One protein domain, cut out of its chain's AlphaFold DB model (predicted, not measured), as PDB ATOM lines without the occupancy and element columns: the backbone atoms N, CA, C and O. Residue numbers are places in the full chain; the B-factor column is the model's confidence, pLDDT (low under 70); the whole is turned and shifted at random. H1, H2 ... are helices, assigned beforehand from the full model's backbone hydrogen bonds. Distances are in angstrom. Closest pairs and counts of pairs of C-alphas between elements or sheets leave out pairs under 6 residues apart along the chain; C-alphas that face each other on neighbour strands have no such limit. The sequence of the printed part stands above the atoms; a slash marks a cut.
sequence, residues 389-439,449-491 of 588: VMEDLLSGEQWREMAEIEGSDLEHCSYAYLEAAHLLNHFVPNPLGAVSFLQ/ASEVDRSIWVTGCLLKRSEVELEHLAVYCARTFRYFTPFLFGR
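Overview. This is residues 389 to 439 and 449 to 491 of the 588 residues of an uncharacterized protein of Gregarina niphandrodes (UniProt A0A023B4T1). Two helices, H2 and H3, cross at a steep angle and pack closely, and H4 runs nearly side by side with H2. The short H1 sits by residues 462 to 465 of H3, and two long stretches with no named element, residues 403 to 414 between H1 and H2 and residues 428 to 439 from H2 to the cut, reach as far as 17 A and 24 A from the mean of all C-alphas. The printed part has 94 residues with four named helices, H1, H2, H3 and H4 in that order, and no named strand. The class is all helix, though under half of the residues, 44 of 94, are in named elements. The whole is compact, with a radius of gyration of the C-alphas of 12.8 A and spans of 41 by 31 by 21 A.

Arrangement. H1, residues 398 to 402, and H3, residues 451 to 465, only just touch, with 3 pairs of C-alphas within 8 A; the closest are those of Met 402 and Leu 462, 6.1 A apart. H3 touches H1 with residues 462 to 465 alone. H2, residues 415 to 427, touches H3 at a steep tilt of 56 degrees, opposite ways; their closest C-alphas, of Leu 418 and Gly 460, are 4.6 A apart. H2 also touches H4, residues 470 to 480, at a shallow tilt of 15 degrees, the same way, and their closest C-alphas, of Ala 420 and Leu 473, are 6.9 A apart. H1 and H4 are apart, as are H1 and H2, and H3 and H4. In H1, H3 and H4 every O i to N i+4 pair is within hydrogen-bond range; in H2, 8 of 9 are.

Along the chain. H1 begins at C-alpha 398, (129.178, -56.553, 58.335), and is 6.4 A long from first to last C-alpha. By the same measure H2 is 19.2 A, H3 20.8 A and H4 15.0 A long. H4 ends at C-alpha 480, (128.672, -73.917, 66.320).

Size, cuts and confidence. The C-alphas of Gln 439 and Arg 491, the two farthest apart, are 43.1 A apart. The link from H1 to H2 is long, and that from H3 to H4 is tight. Residues 440 to 448, in the link across the cut from H2 to H3, are not printed, and C-alphas 439 and 449 are 18.4 A apart. The mean pLDDT of the printed part is 87.2; residues 437 to 439 and 485 to 491 are under 70.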
ATOM      1  N   VAL A 389     126.871 -66.056  70.926       77.25
ATOM      2  CA  VAL A 389     127.106 -67.037  69.860       77.25
ATOM      3  C   VAL A 389     127.163 -66.337  68.500       77.25
ATOM      4  O   VAL A 389     128.033 -66.644  67.689       77.25
ATOM      5  N   MET A 390     126.257 -65.383  68.268       87.06
ATOM      6  CA  MET A 390     126.063 -64.699  66.986       87.06
ATOM      7  C   MET A 390     127.052 -63.552  66.733       87.06
ATOM      8  O   MET A 390     127.291 -63.223  65.570       87.06
ATOM      9  N   GLU A 391     127.673 -62.977  67.770       86.69
ATOM     10  CA  GLU A 391     128.762 -61.993  67.604       86.69
ATOM     11  C   GLU A 391     129.965 -62.573  66.826       86.69
ATOM     12  O   GLU A 391     130.665 -61.828  66.147       86.69
ATOM     13  N   ASP A 392     130.153 -63.900  66.839       92.00
ATOM     14  CA  ASP A 392     131.225 -64.621  66.130       92.00
ATOM     15  C   ASP A 392     130.885 -64.943  64.647       92.00
ATOM     16  O   ASP A 392     131.691 -65.585  63.973       92.00
ATOM     17  N   LEU A 393     129.696 -64.564  64.138       95.00
ATOM     18  CA  LEU A 393     129.239 -64.867  62.761       95.00
ATOM     19  C   LEU A 393     129.566 -63.780  61.728       95.00
ATOM     20  O   LEU A 393     129.777 -64.085  60.554       95.00
ATOM     21  N   LEU A 394     129.523 -62.516  62.145       95.25
ATOM     22  CA  LEU A 394     129.633 -61.344  61.277       95.25
ATOM     23  C   LEU A 394     130.635 -60.367  61.884       95.25
ATOM     24  O   LEU A 394     130.613 -60.108  63.087       95.25
ATOM     25  N   SER A 395     131.495 -59.785  61.051       95.12
ATOM     26  CA  SER A 395     132.447 -58.775  61.505       95.12
ATOM     27  C   SER A 395     131.740 -57.497  61.984       95.12
ATOM     28  O   SER A 395     130.611 -57.188  61.598       95.12
ATOM     29  N   GLY A 396     132.441 -56.675  62.770       94.25
ATOM     30  CA  GLY A 396     131.972 -55.332  63.145       94.25
ATOM     31  C   GLY A 396     131.858 -54.336  61.975       94.25
ATOM     32  O   GLY A 396     131.534 -53.173  62.207       94.25
ATOM     33  N   GLU A 397     132.160 -54.753  60.743       94.00
ATOM     34  CA  GLU A 397     131.853 -54.051  59.488       94.00
ATOM     35  C   GLU A 397     130.545 -54.571  58.888       94.00
ATOM     36  O   GLU A 397     129.632 -53.800  58.637       94.00
ATOM     37  N   GLN A 398     130.382 -55.887  58.832       94.94
ATOM     38  CA  GLN A 398     129.178 -56.553  58.335       94.94
ATOM     39  C   GLN A 398     127.936 -56.232  59.186       94.94
ATOM     40  O   GLN A 398     126.856 -55.969  58.658       94.94
ATOM     41  N   TRP A 399     128.095 -56.122  60.511       93.06
ATOM     42  CA  TRP A 399     127.056 -55.572  61.395       93.06
ATOM     43  C   TRP A 399     126.734 -54.093  61.110       93.06
ATOM     44  O   TRP A 399     125.598 -53.681  61.345       93.06
ATOM     45  N   ARG A 400     127.698 -53.300  60.608       91.12
ATOM     46  CA  ARG A 400     127.520 -51.899  60.162       91.12
ATOM     47  C   ARG A 400     126.962 -51.766  58.744       91.12
ATOM     48  O   ARG A 400     126.524 -50.677  58.409       91.12
ATOM     49  N   GLU A 401     126.941 -52.833  57.952       91.25
ATOM     50  CA  GLU A 401     126.316 -52.863  56.622       91.25
ATOM     51  C   GLU A 401     124.855 -53.319  56.704       91.25
ATOM     52  O   GLU A 401     123.996 -52.742  56.043       91.25
ATOM     53  N   MET A 402     124.531 -54.275  57.588       92.25
ATOM     54  CA  MET A 402     123.130 -54.576  57.932       92.25
ATOM     55  C   MET A 402     122.449 -53.375  58.602       92.25
ATOM     56  O   MET A 402     121.337 -53.030  58.223       92.25
ATOM     57  N   ALA A 403     123.160 -52.706  59.520       87.81
ATOM     58  CA  ALA A 403     123.521 -51.289  59.376       87.81
ATOM     59  C   ALA A 403     122.575 -50.337  58.627       87.81
ATOM     60  O   ALA A 403     122.045 -49.374  59.181       87.81
ATOM     61  N   GLU A 404     122.499 -50.554  57.319       91.31
ATOM     62  CA  GLU A 404     122.026 -49.609  56.314       91.31
ATOM     63  C   GLU A 404     121.162 -50.363  55.279       91.31
ATOM     64  O   GLU A 404     121.193 -50.066  54.085       91.31
ATOM     65  N   ILE A 405     120.440 -51.404  55.729       90.62
ATOM     66  CA  ILE A 405     119.614 -52.259  54.867       90.62
ATOM     67  C   ILE A 405     118.331 -51.555  54.411       90.62
ATOM     68  O   ILE A 405     117.487 -51.170  55.223       90.62
ATOM     69  N   GLU A 406     118.168 -51.424  53.098       92.56
ATOM     70  CA  GLU A 406     117.009 -50.771  52.491       92.56
ATOM     71  C   GLU A 406     115.878 -51.770  52.176       92.56
ATOM     72  O   GLU A 406     116.054 -52.988  52.217       92.56
ATOM     73  N   GLY A 407     114.685 -51.272  51.826       87.75
ATOM     74  CA  GLY A 407     113.566 -52.143  51.427       87.75
ATOM     75  C   GLY A 407     113.877 -52.990  50.183       87.75
ATOM     76  O   GLY A 407     113.505 -54.160  50.120       87.75
ATOM     77  N   SER A 408     114.633 -52.416  49.244       90.69
ATOM     78  CA  SER A 408     115.129 -53.034  48.006       90.69
ATOM     79  C   SER A 408     116.075 -54.218  48.252       90.69
ATOM     80  O   SER A 408     116.016 -55.220  47.535       90.69
ATOM     81  N   ASP A 409     116.896 -54.169  49.307       91.19
ATOM     82  CA  ASP A 409     117.784 -55.273  49.702       91.19
ATOM     83  C   ASP A 409     117.006 -56.541  50.098       91.19
ATOM     84  O   ASP A 409     117.516 -57.661  49.985       91.19
ATOM     85  N   LEU A 410     115.755 -56.374  50.546       93.00
ATOM     86  CA  LEU A 410     114.875 -57.460  50.968       93.00
ATOM     87  C   LEU A 410     114.028 -58.048  49.829       93.00
ATOM     88  O   LEU A 410     113.429 -59.104  50.027       93.00
ATOM     89  N   GLU A 411     113.988 -57.430  48.647       89.75
ATOM     90  CA  GLU A 411     113.221 -57.932  47.496       89.75
ATOM     91  C   GLU A 411     113.861 -59.175  46.856       89.75
ATOM     92  O   GLU A 411     113.164 -60.074  46.386       89.75
ATOM     93  N   HIS A 412     115.196 -59.247  46.843       91.12
ATOM     94  CA  HIS A 412     115.947 -60.191  46.010       91.12
ATOM     95  C   HIS A 412     116.949 -61.026  46.821       91.12
ATOM     96  O   HIS A 412     118.166 -60.815  46.747       91.12
ATOM     97  N   CYS A 413     116.469 -62.017  47.577       94.94
ATOM     98  CA  CYS A 413     117.358 -62.964  48.252       94.94
ATOM     99  C   CYS A 413     118.067 -63.917  47.269       94.94
ATOM    100  O   CYS A 413     117.551 -64.237  46.200       94.94
ATOM    101  N   SER A 414     119.235 -64.438  47.658       95.38
ATOM    102  CA  SER A 414     119.862 -65.578  46.977       95.38
ATOM    103  C   SER A 414     119.560 -66.862  47.747       95.38
ATOM    104  O   SER A 414     119.760 -66.936  48.959       95.38
ATOM    105  N   TYR A 415     119.109 -67.891  47.025       93.69
ATOM    106  CA  TYR A 415     118.675 -69.182  47.566       93.69
ATOM    107  C   TYR A 415     119.683 -69.810  48.552       93.69
ATOM    108  O   TYR A 415     119.289 -70.366  49.574       93.69
ATOM    109  N   ALA A 416     120.990 -69.677  48.301       94.94
ATOM    110  CA  ALA A 416     122.021 -70.230  49.184       94.94
ATOM    111  C   ALA A 416     122.043 -69.568  50.579       94.94
ATOM    112  O   ALA A 416     122.304 -70.240  51.578       94.94
ATOM    113  N   TYR A 417     121.709 -68.276  50.662       96.38
ATOM    114  CA  TYR A 417     121.541 -67.583  51.939       96.38
ATOM    115  C   TYR A 417     120.205 -67.923  52.610       96.38
ATOM    116  O   TYR A 417     120.160 -67.959  53.836       96.38
ATOM    117  N   LEU A 418     119.149 -68.255  51.853       95.75
ATOM    118  CA  LEU A 418     117.895 -68.776  52.422       95.75
ATOM    119  C   LEU A 418     118.091 -70.148  53.088       95.75
ATOM    120  O   LEU A 418     117.562 -70.370  54.174       95.75
ATOM    121  N   GLU A 419     118.887 -71.052  52.506       94.31
ATOM    122  CA  GLU A 419     119.216 -72.332  53.160       94.31
ATOM    123  C   GLU A 419     120.057 -72.133  54.434       94.31
ATOM    124  O   GLU A 419     119.779 -72.760  55.461       94.31
ATOM    125  N   ALA A 420     121.038 -71.222  54.413       95.00
ATOM    126  CA  ALA A 420     121.804 -70.859  55.609       95.00
ATOM    127  C   ALA A 420     120.915 -70.204  56.687       95.00
ATOM    128  O   ALA A 420     121.002 -70.552  57.865       95.00
ATOM    129  N   ALA A 421     120.004 -69.317  56.287       96.06
ATOM    130  CA  ALA A 421     119.036 -68.667  57.163       96.06
ATOM    131  C   ALA A 421     118.012 -69.638  57.762       96.06
ATOM    132  O   ALA A 421     117.668 -69.498  58.936       96.06
ATOM    133  N   HIS A 422     117.551 -70.639  57.002       94.50
ATOM    134  CA  HIS A 422     116.710 -71.722  57.518       94.50
ATOM    135  C   HIS A 422     117.456 -72.538  58.574       94.50
ATOM    136  O   HIS A 422     116.890 -72.883  59.613       94.50
ATOM    137  N   LEU A 423     118.739 -72.822  58.337       93.88
ATOM    138  CA  LEU A 423     119.567 -73.542  59.295       93.88
ATOM    139  C   LEU A 423     119.782 -72.739  60.587       93.88
ATOM    140  O   LEU A 423     119.608 -73.291  61.670       93.88
ATOM    141  N   LEU A 424     120.095 -71.444  60.485       95.06
ATOM    142  CA  LEU A 424     120.274 -70.557  61.640       95.06
ATOM    143  C   LEU A 424     118.971 -70.403  62.442       95.06
ATOM    144  O   LEU A 424     118.968 -70.667  63.646       95.06
ATOM    145  N   ASN A 425     117.848 -70.105  61.776       93.69
ATOM    146  CA  ASN A 425     116.530 -69.986  62.414       93.69
ATOM    147  C   ASN A 425     116.026 -71.286  63.051       93.69
ATOM    148  O   ASN A 425     115.169 -71.249  63.935       93.69
ATOM    149  N   HIS A 426     116.560 -72.446  62.657       91.00
ATOM    150  CA  HIS A 426     116.240 -73.695  63.339       91.00
ATOM    151  C   HIS A 426     116.835 -73.772  64.761       91.00
ATOM    152  O   HIS A 426     116.264 -74.462  65.611       91.00
ATOM    153  N   PHE A 427     117.949 -73.082  65.031       92.69
ATOM    154  CA  PHE A 427     118.631 -73.098  66.332       92.69
ATOM    155  C   PHE A 427     118.406 -71.827  67.157       92.69
ATOM    156  O   PHE A 427     118.238 -71.926  68.371       92.69
ATOM    157  N   VAL A 428     118.386 -70.659  66.513       91.00
ATOM    158  CA  VAL A 428     118.176 -69.348  67.143       91.00
ATOM    159  C   VAL A 428     117.121 -68.602  66.317       91.00
ATOM    160  O   VAL A 428     117.423 -68.242  65.183       91.00
ATOM    161  N   PRO A 429     115.888 -68.395  66.816       86.38
ATOM    162  CA  PRO A 429     114.849 -67.698  66.059       86.38
ATOM    163  C   PRO A 429     115.186 -66.207  65.929       86.38
ATOM    164  O   PRO A 429     115.538 -65.580  66.925       86.38
ATOM    165  N   ASN A 430     115.041 -65.638  64.727       88.81
ATOM    166  CA  ASN A 430     115.450 -64.261  64.407       88.81
ATOM    167  C   ASN A 430     116.931 -63.982  64.776       88.81
ATOM    168  O   ASN A 430     117.220 -63.068  65.551       88.81
ATOM    169  N   PRO A 431     117.896 -64.761  64.241       92.75
ATOM    170  CA  PRO A 431     119.291 -64.782  64.694       92.75
ATOM    171  C   PRO A 431     120.053 -63.473  64.432       92.75
ATOM    172  O   PRO A 431     121.101 -63.251  65.027       92.75
ATOM    173  N   LEU A 432     119.533 -62.616  63.547       94.00
ATOM    174  CA  LEU A 432     120.068 -61.289  63.222       94.00
ATOM    175  C   LEU A 432     119.104 -60.161  63.646       94.00
ATOM    176  O   LEU A 432     119.185 -59.044  63.141       94.00
ATOM    177  N   GLY A 433     118.173 -60.453  64.560       88.00
ATOM    178  CA  GLY A 433     117.090 -59.550  64.945       88.00
ATOM    179  C   GLY A 433     115.910 -59.572  63.968       88.00
ATOM    180  O   GLY A 433     115.735 -60.513  63.192       88.00
ATOM    181  N   ALA A 434     115.071 -58.537  64.037       82.81
ATOM    182  CA  ALA A 434     113.882 -58.375  63.205       82.81
ATOM    183  C   ALA A 434     113.854 -56.979  62.565       82.81
ATOM    184  O   ALA A 434     114.142 -55.983  63.232       82.81
ATOM    185  N   VAL A 435     113.479 -56.907  61.286       81.50
ATOM    186  CA  VAL A 435     113.313 -55.641  60.558       81.50
ATOM    187  C   VAL A 435     111.918 -55.074  60.834       81.50
ATOM    188  O   VAL A 435     110.907 -55.693  60.503       81.50
ATOM    189  N   SER A 436     111.869 -53.886  61.436       73.75
ATOM    190  CA  SER A 436     110.626 -53.166  61.732       73.75
ATOM    191  C   SER A 436     110.215 -52.280  60.556       73.75
ATOM    192  O   SER A 436     110.654 -51.136  60.453       73.75
ATOM    193  N   PHE A 437     109.348 -52.791  59.684       67.50
ATOM    194  CA  PHE A 437     108.724 -51.994  58.624       67.50
ATOM    195  C   PHE A 437     107.796 -50.937  59.239       67.50
ATOM    196  O   PHE A 437     106.812 -51.279  59.894       67.50
ATOM    197  N   LEU A 438     108.120 -49.654  59.049       43.56
ATOM    198  CA  LEU A 438     107.368 -48.522  59.614       43.56
ATOM    199  C   LEU A 438     106.353 -47.886  58.648       43.56
ATOM    200  O   LEU A 438     105.646 -46.964  59.048       43.56
ATOM    201  N   GLN A 439     106.258 -48.373  57.408       43.78
ATOM    202  CA  GLN A 439     105.278 -47.942  56.405       43.78
ATOM    203  C   GLN A 439     104.856 -49.112  55.500       43.78
ATOM    204  O   GLN A 439     105.436 -50.196  55.556       43.78
ATOM    205  N   ALA A 449     102.475 -65.503  54.226       71.75
ATOM    206  CA  ALA A 449     103.684 -66.227  54.619       71.75
ATOM    207  C   ALA A 449     103.725 -66.438  56.143       71.75
ATOM    208  O   ALA A 449     103.360 -65.532  56.901       71.75
ATOM    209  N   SER A 450     104.189 -67.595  56.633       78.81
ATOM    210  CA  SER A 450     104.275 -67.793  58.085       78.81
ATOM    211  C   SER A 450     105.348 -66.890  58.706       78.81
ATOM    212  O   SER A 450     106.253 -66.404  58.029       78.81
ATOM    213  N   GLU A 451     105.259 -66.666  60.018       77.56
ATOM    214  CA  GLU A 451     106.277 -65.925  60.777       77.56
ATOM    215  C   GLU A 451     107.673 -66.553  60.619       77.56
ATOM    216  O   GLU A 451     108.668 -65.842  60.504       77.56
ATOM    217  N   VAL A 452     107.736 -67.886  60.513       77.94
ATOM    218  CA  VAL A 452     108.975 -68.637  60.268       77.94
ATOM    219  C   VAL A 452     109.502 -68.380  58.854       77.94
ATOM    220  O   VAL A 452     110.685 -68.097  58.702       77.94
ATOM    221  N   ASP A 453     108.645 -68.406  57.828       87.44
ATOM    222  CA  ASP A 453     109.065 -68.154  56.439       87.44
ATOM    223  C   ASP A 453     109.580 -66.716  56.266       87.44
ATOM    224  O   ASP A 453     110.628 -66.498  55.658       87.44
ATOM    225  N   ARG A 454     108.889 -65.737  56.869       89.44
ATOM    226  CA  ARG A 454     109.315 -64.328  56.899       89.44
ATOM    227  C   ARG A 454     110.643 -64.149  57.635       89.44
ATOM    228  O   ARG A 454     111.523 -63.453  57.136       89.44
ATOM    229  N   SER A 455     110.809 -64.804  58.783       91.56
ATOM    230  CA  SER A 455     112.054 -64.791  59.558       91.56
ATOM    231  C   SER A 455     113.238 -65.362  58.762       91.56
ATOM    232  O   SER A 455     114.310 -64.753  58.719       91.56
ATOM    233  N   ILE A 456     113.030 -66.477  58.050       95.19
ATOM    234  CA  ILE A 456     114.024 -67.084  57.154       95.19
ATOM    235  C   ILE A 456     114.370 -66.140  55.998       95.19
ATOM    236  O   ILE A 456     115.551 -65.944  55.721       95.19
ATOM    237  N   TRP A 457     113.369 -65.537  55.350       95.06
ATOM    238  CA  TRP A 457     113.583 -64.606  54.240       95.06
ATOM    239  C   TRP A 457     114.404 -63.386  54.668       95.06
ATOM    240  O   TRP A 457     115.472 -63.134  54.111       95.06
ATOM    241  N   VAL A 458     113.965 -62.687  55.720       94.75
ATOM    242  CA  VAL A 458     114.654 -61.509  56.271       94.75
ATOM    243  C   VAL A 458     116.079 -61.858  56.709       94.75
ATOM    244  O   VAL A 458     117.017 -61.152  56.348       94.75
ATOM    245  N   THR A 459     116.270 -62.986  57.402       96.00
ATOM    246  CA  THR A 459     117.607 -63.468  57.794       96.00
ATOM    247  C   THR A 459     118.485 -63.752  56.569       96.00
ATOM    248  O   THR A 459     119.660 -63.393  56.564       96.00
ATOM    249  N   GLY A 460     117.943 -64.365  55.513       96.81
ATOM    250  CA  GLY A 460     118.687 -64.662  54.286       96.81
ATOM    251  C   GLY A 460     119.108 -63.401  53.534       96.81
ATOM    252  O   GLY A 460     120.245 -63.312  53.072       96.81
ATOM    253  N   CYS A 461     118.228 -62.401  53.446       96.50
ATOM    254  CA  CYS A 461     118.560 -61.116  52.833       96.50
ATOM    255  C   CYS A 461     119.609 -60.350  53.651       96.50
ATOM    256  O   CYS A 461     120.564 -59.850  53.068       96.50
ATOM    257  N   LEU A 462     119.504 -60.335  54.986       95.81
ATOM    258  CA  LEU A 462     120.508 -59.745  55.886       95.81
ATOM    259  C   LEU A 462     121.899 -60.390  55.714       95.81
ATOM    260  O   LEU A 462     122.900 -59.684  55.579       95.81
ATOM    261  N   LEU A 463     121.973 -61.724  55.636       96.75
ATOM    262  CA  LEU A 463     123.226 -62.447  55.359       96.75
ATOM    263  C   LEU A 463     123.776 -62.149  53.953       96.75
ATOM    264  O   LEU A 463     124.979 -61.979  53.786       96.75
ATOM    265  N   LYS A 464     122.914 -62.040  52.936       96.62
ATOM    266  CA  LYS A 464     123.338 -61.632  51.587       96.62
ATOM    267  C   LYS A 464     123.889 -60.197  51.586       96.62
ATOM    268  O   LYS A 464     124.898 -59.940  50.939       96.62
ATOM    269  N   ARG A 465     123.222 -59.273  52.286       95.44
ATOM    270  CA  ARG A 465     123.519 -57.828  52.319       95.44
ATOM    271  C   ARG A 465     124.768 -57.465  53.130       95.44
ATOM    272  O   ARG A 465     125.348 -56.411  52.895       95.44
ATOM    273  N   SER A 466     125.175 -58.344  54.044       95.62
ATOM    274  CA  SER A 466     126.439 -58.273  54.794       95.62
ATOM    275  C   SER A 466     127.608 -58.993  54.104       95.62
ATOM    276  O   SER A 466     128.644 -59.224  54.724       95.62
ATOM    277  N   GLU A 467     127.422 -59.422  52.851       95.69
ATOM    278  CA  GLU A 467     128.416 -60.099  52.000       95.69
ATOM    279  C   GLU A 467     129.181 -61.267  52.667       95.69
ATOM    280  O   GLU A 467     130.280 -61.634  52.245       95.69
ATOM    281  N   VAL A 468     128.617 -61.892  53.710       96.25
ATOM    282  CA  VAL A 468     129.309 -62.942  54.469       96.25
ATOM    283  C   VAL A 468     129.452 -64.209  53.633       96.25
ATOM    284  O   VAL A 468     128.471 -64.843  53.250       96.25
ATOM    285  N   GLU A 469     130.696 -64.608  53.361       96.12
ATOM    286  CA  GLU A 469     130.977 -65.740  52.483       96.12
ATOM    287  C   GLU A 469     130.210 -67.001  52.913       96.12
ATOM    288  O   GLU A 469     130.265 -67.438  54.065       96.12
ATOM    289  N   LEU A 470     129.535 -67.645  51.956       95.38
ATOM    290  CA  LEU A 470     128.788 -68.888  52.190       95.38
ATOM    291  C   LEU A 470     129.677 -70.006  52.770       95.38
ATOM    292  O   LEU A 470     129.186 -70.863  53.503       95.38
ATOM    293  N   GLU A 471     130.986 -69.982  52.491       94.88
ATOM    294  CA  GLU A 471     131.976 -70.865  53.123       94.88
ATOM    295  C   GLU A 471     132.132 -70.573  54.622       94.88
ATOM    296  O   GLU A 471     132.141 -71.507  55.427       94.88
ATOM    297  N   HIS A 472     132.178 -69.296  55.017       95.38
ATOM    298  CA  HIS A 472     132.209 -68.888  56.420       95.38
ATOM    299  C   HIS A 472     130.922 -69.308  57.142       95.38
ATOM    300  O   HIS A 472     130.994 -69.932  58.202       95.38
ATOM    301  N   LEU A 473     129.750 -69.084  56.531       95.69
ATOM    302  CA  LEU A 473     128.466 -69.547  57.075       95.69
ATOM    303  C   LEU A 473     128.415 -71.073  57.235       95.69
ATOM    304  O   LEU A 473     127.957 -71.568  58.268       95.69
ATOM    305  N   ALA A 474     128.911 -71.828  56.251       93.00
ATOM    306  CA  ALA A 474     128.970 -73.288  56.305       93.00
ATOM    307  C   ALA A 474     129.886 -73.785  57.438       93.00
ATOM    308  O   ALA A 474     129.497 -74.661  58.217       93.00
ATOM    309  N   VAL A 475     131.089 -73.208  57.556       93.75
ATOM    310  CA  VAL A 475     132.065 -73.543  58.604       93.75
ATOM    311  C   VAL A 475     131.538 -73.167  59.987       93.75
ATOM    312  O   VAL A 475     131.612 -73.989  60.901       93.75
ATOM    313  N   TYR A 476     130.947 -71.981  60.146       94.75
ATOM    314  CA  TYR A 476     130.318 -71.561  61.395       94.75
ATOM    315  C   TYR A 476     129.167 -72.495  61.782       94.75
ATOM    316  O   TYR A 476     129.154 -72.999  62.902       94.75
ATOM    317  N   CYS A 477     128.243 -72.821  60.872       91.94
ATOM    318  CA  CYS A 477     127.115 -73.697  61.201       91.94
ATOM    319  C   CYS A 477     127.565 -75.113  61.608       91.94
ATOM    320  O   CYS A 477     127.019 -75.696  62.552       91.94
ATOM    321  N   ALA A 478     128.606 -75.639  60.955       91.62
ATOM    322  CA  ALA A 478     129.221 -76.916  61.309       91.62
ATOM    323  C   ALA A 478     130.001 -76.865  62.639       91.62
ATOM    324  O   ALA A 478     129.961 -77.829  63.404       91.62
ATOM    325  N   ARG A 479     130.681 -75.752  62.951       93.31
ATOM    326  CA  ARG A 479     131.433 -75.550  64.205       93.31
ATOM    327  C   ARG A 479     130.497 -75.347  65.402       93.31
ATOM    328  O   ARG A 479     130.651 -76.014  66.423       93.31
ATOM    329  N   THR A 480     129.533 -74.443  65.255       92.69
ATOM    330  CA  THR A 480     128.672 -73.917  66.320       92.69
ATOM    331  C   THR A 480     127.506 -74.858  66.625       92.69
ATOM    332  O   THR A 480     127.365 -75.316  67.759       92.69
ATOM    333  N   PHE A 481     126.710 -75.242  65.619       88.94
ATOM    334  CA  PHE A 481     125.524 -76.093  65.815       88.94
ATOM    335  C   PHE A 481     125.784 -77.586  65.565       88.94
ATOM    336  O   PHE A 481     124.875 -78.407  65.704       88.94
ATOM    337  N   ARG A 482     127.023 -77.955  65.197       88.69
ATOM    338  CA  ARG A 482     127.435 -79.329  64.839       88.69
ATOM    339  C   ARG A 482     126.601 -79.938  63.705       88.69
ATOM    340  O   ARG A 482     126.424 -81.156  63.644       88.69
ATOM    341  N   TYR A 483     126.078 -79.092  62.819       80.62
ATOM    342  CA  TYR A 483     125.161 -79.487  61.757       80.62
ATOM    343  C   TYR A 483     125.855 -79.498  60.392       80.62
ATOM    344  O   TYR A 483     126.550 -78.554  60.031       80.62
ATOM    345  N   PHE A 484     125.622 -80.553  59.612       73.00
ATOM    346  CA  PHE A 484     126.196 -80.735  58.280       73.00
ATOM    347  C   PHE A 484     125.068 -80.923  57.257       73.00
ATOM    348  O   PHE A 484     124.446 -81.985  57.213       73.00
ATOM    349  N   THR A 485     124.800 -79.913  56.424       65.38
ATOM    350  CA  THR A 485     123.937 -80.083  55.243       65.38
ATOM    351  C   THR A 485     124.700 -80.846  54.152       65.38
ATOM    352  O   THR A 485     125.870 -80.551  53.901       65.38
ATOM    353  N   PRO A 486     124.076 -81.799  53.433       54.50
ATOM    354  CA  PRO A 486     124.696 -82.405  52.249       54.50
ATOM    355  C   PRO A 486     124.894 -81.416  51.085       54.50
ATOM    356  O   PRO A 486     125.799 -81.600  50.270       54.50
ATOM    357  N   PHE A 487     124.056 -80.376  51.013       62.12
ATOM    358  CA  PHE A 487     123.994 -79.419  49.903       62.12
ATOM    359  C   PHE A 487     125.223 -78.500  49.826       62.12
ATOM    360  O   PHE A 487     125.855 -78.432  48.771       62.12
ATOM    361  N   LEU A 488     125.650 -77.896  50.947       56.25
ATOM    362  CA  LEU A 488     126.821 -76.996  50.998       56.25
ATOM    363  C   LEU A 488     128.150 -77.688  50.627       56.25
ATOM    364  O   LEU A 488     129.142 -77.020  50.351       56.25
ATOM    365  N   PHE A 489     128.171 -79.026  50.572       56.22
ATOM    366  CA  PHE A 489     129.346 -79.830  50.216       56.22
ATOM    367  C   PHE A 489     129.163 -80.664  48.928       56.22
ATOM    368  O   PHE A 489     129.938 -81.585  48.663       56.22
ATOM    369  N   GLY A 490     128.178 -80.303  48.091       46.50
ATOM    370  CA  GLY A 490     128.165 -80.591  46.650       46.50
ATOM    371  C   GLY A 490     127.984 -82.057  46.245       46.50
ATOM    372  O   GLY A 490     128.843 -82.610  45.552       46.50
ATOM    373  N   ARG A 491     126.871 -82.694  46.645       41.91
ATOM    374  CA  ARG A 491     126.540 -84.084  46.249       41.91
ATOM    375  C   ARG A 491     125.184 -84.326  45.572       41.91
ATOM    376  O   ARG A 491     124.970 -85.443  45.109       41.91
TER     377      ARG A 491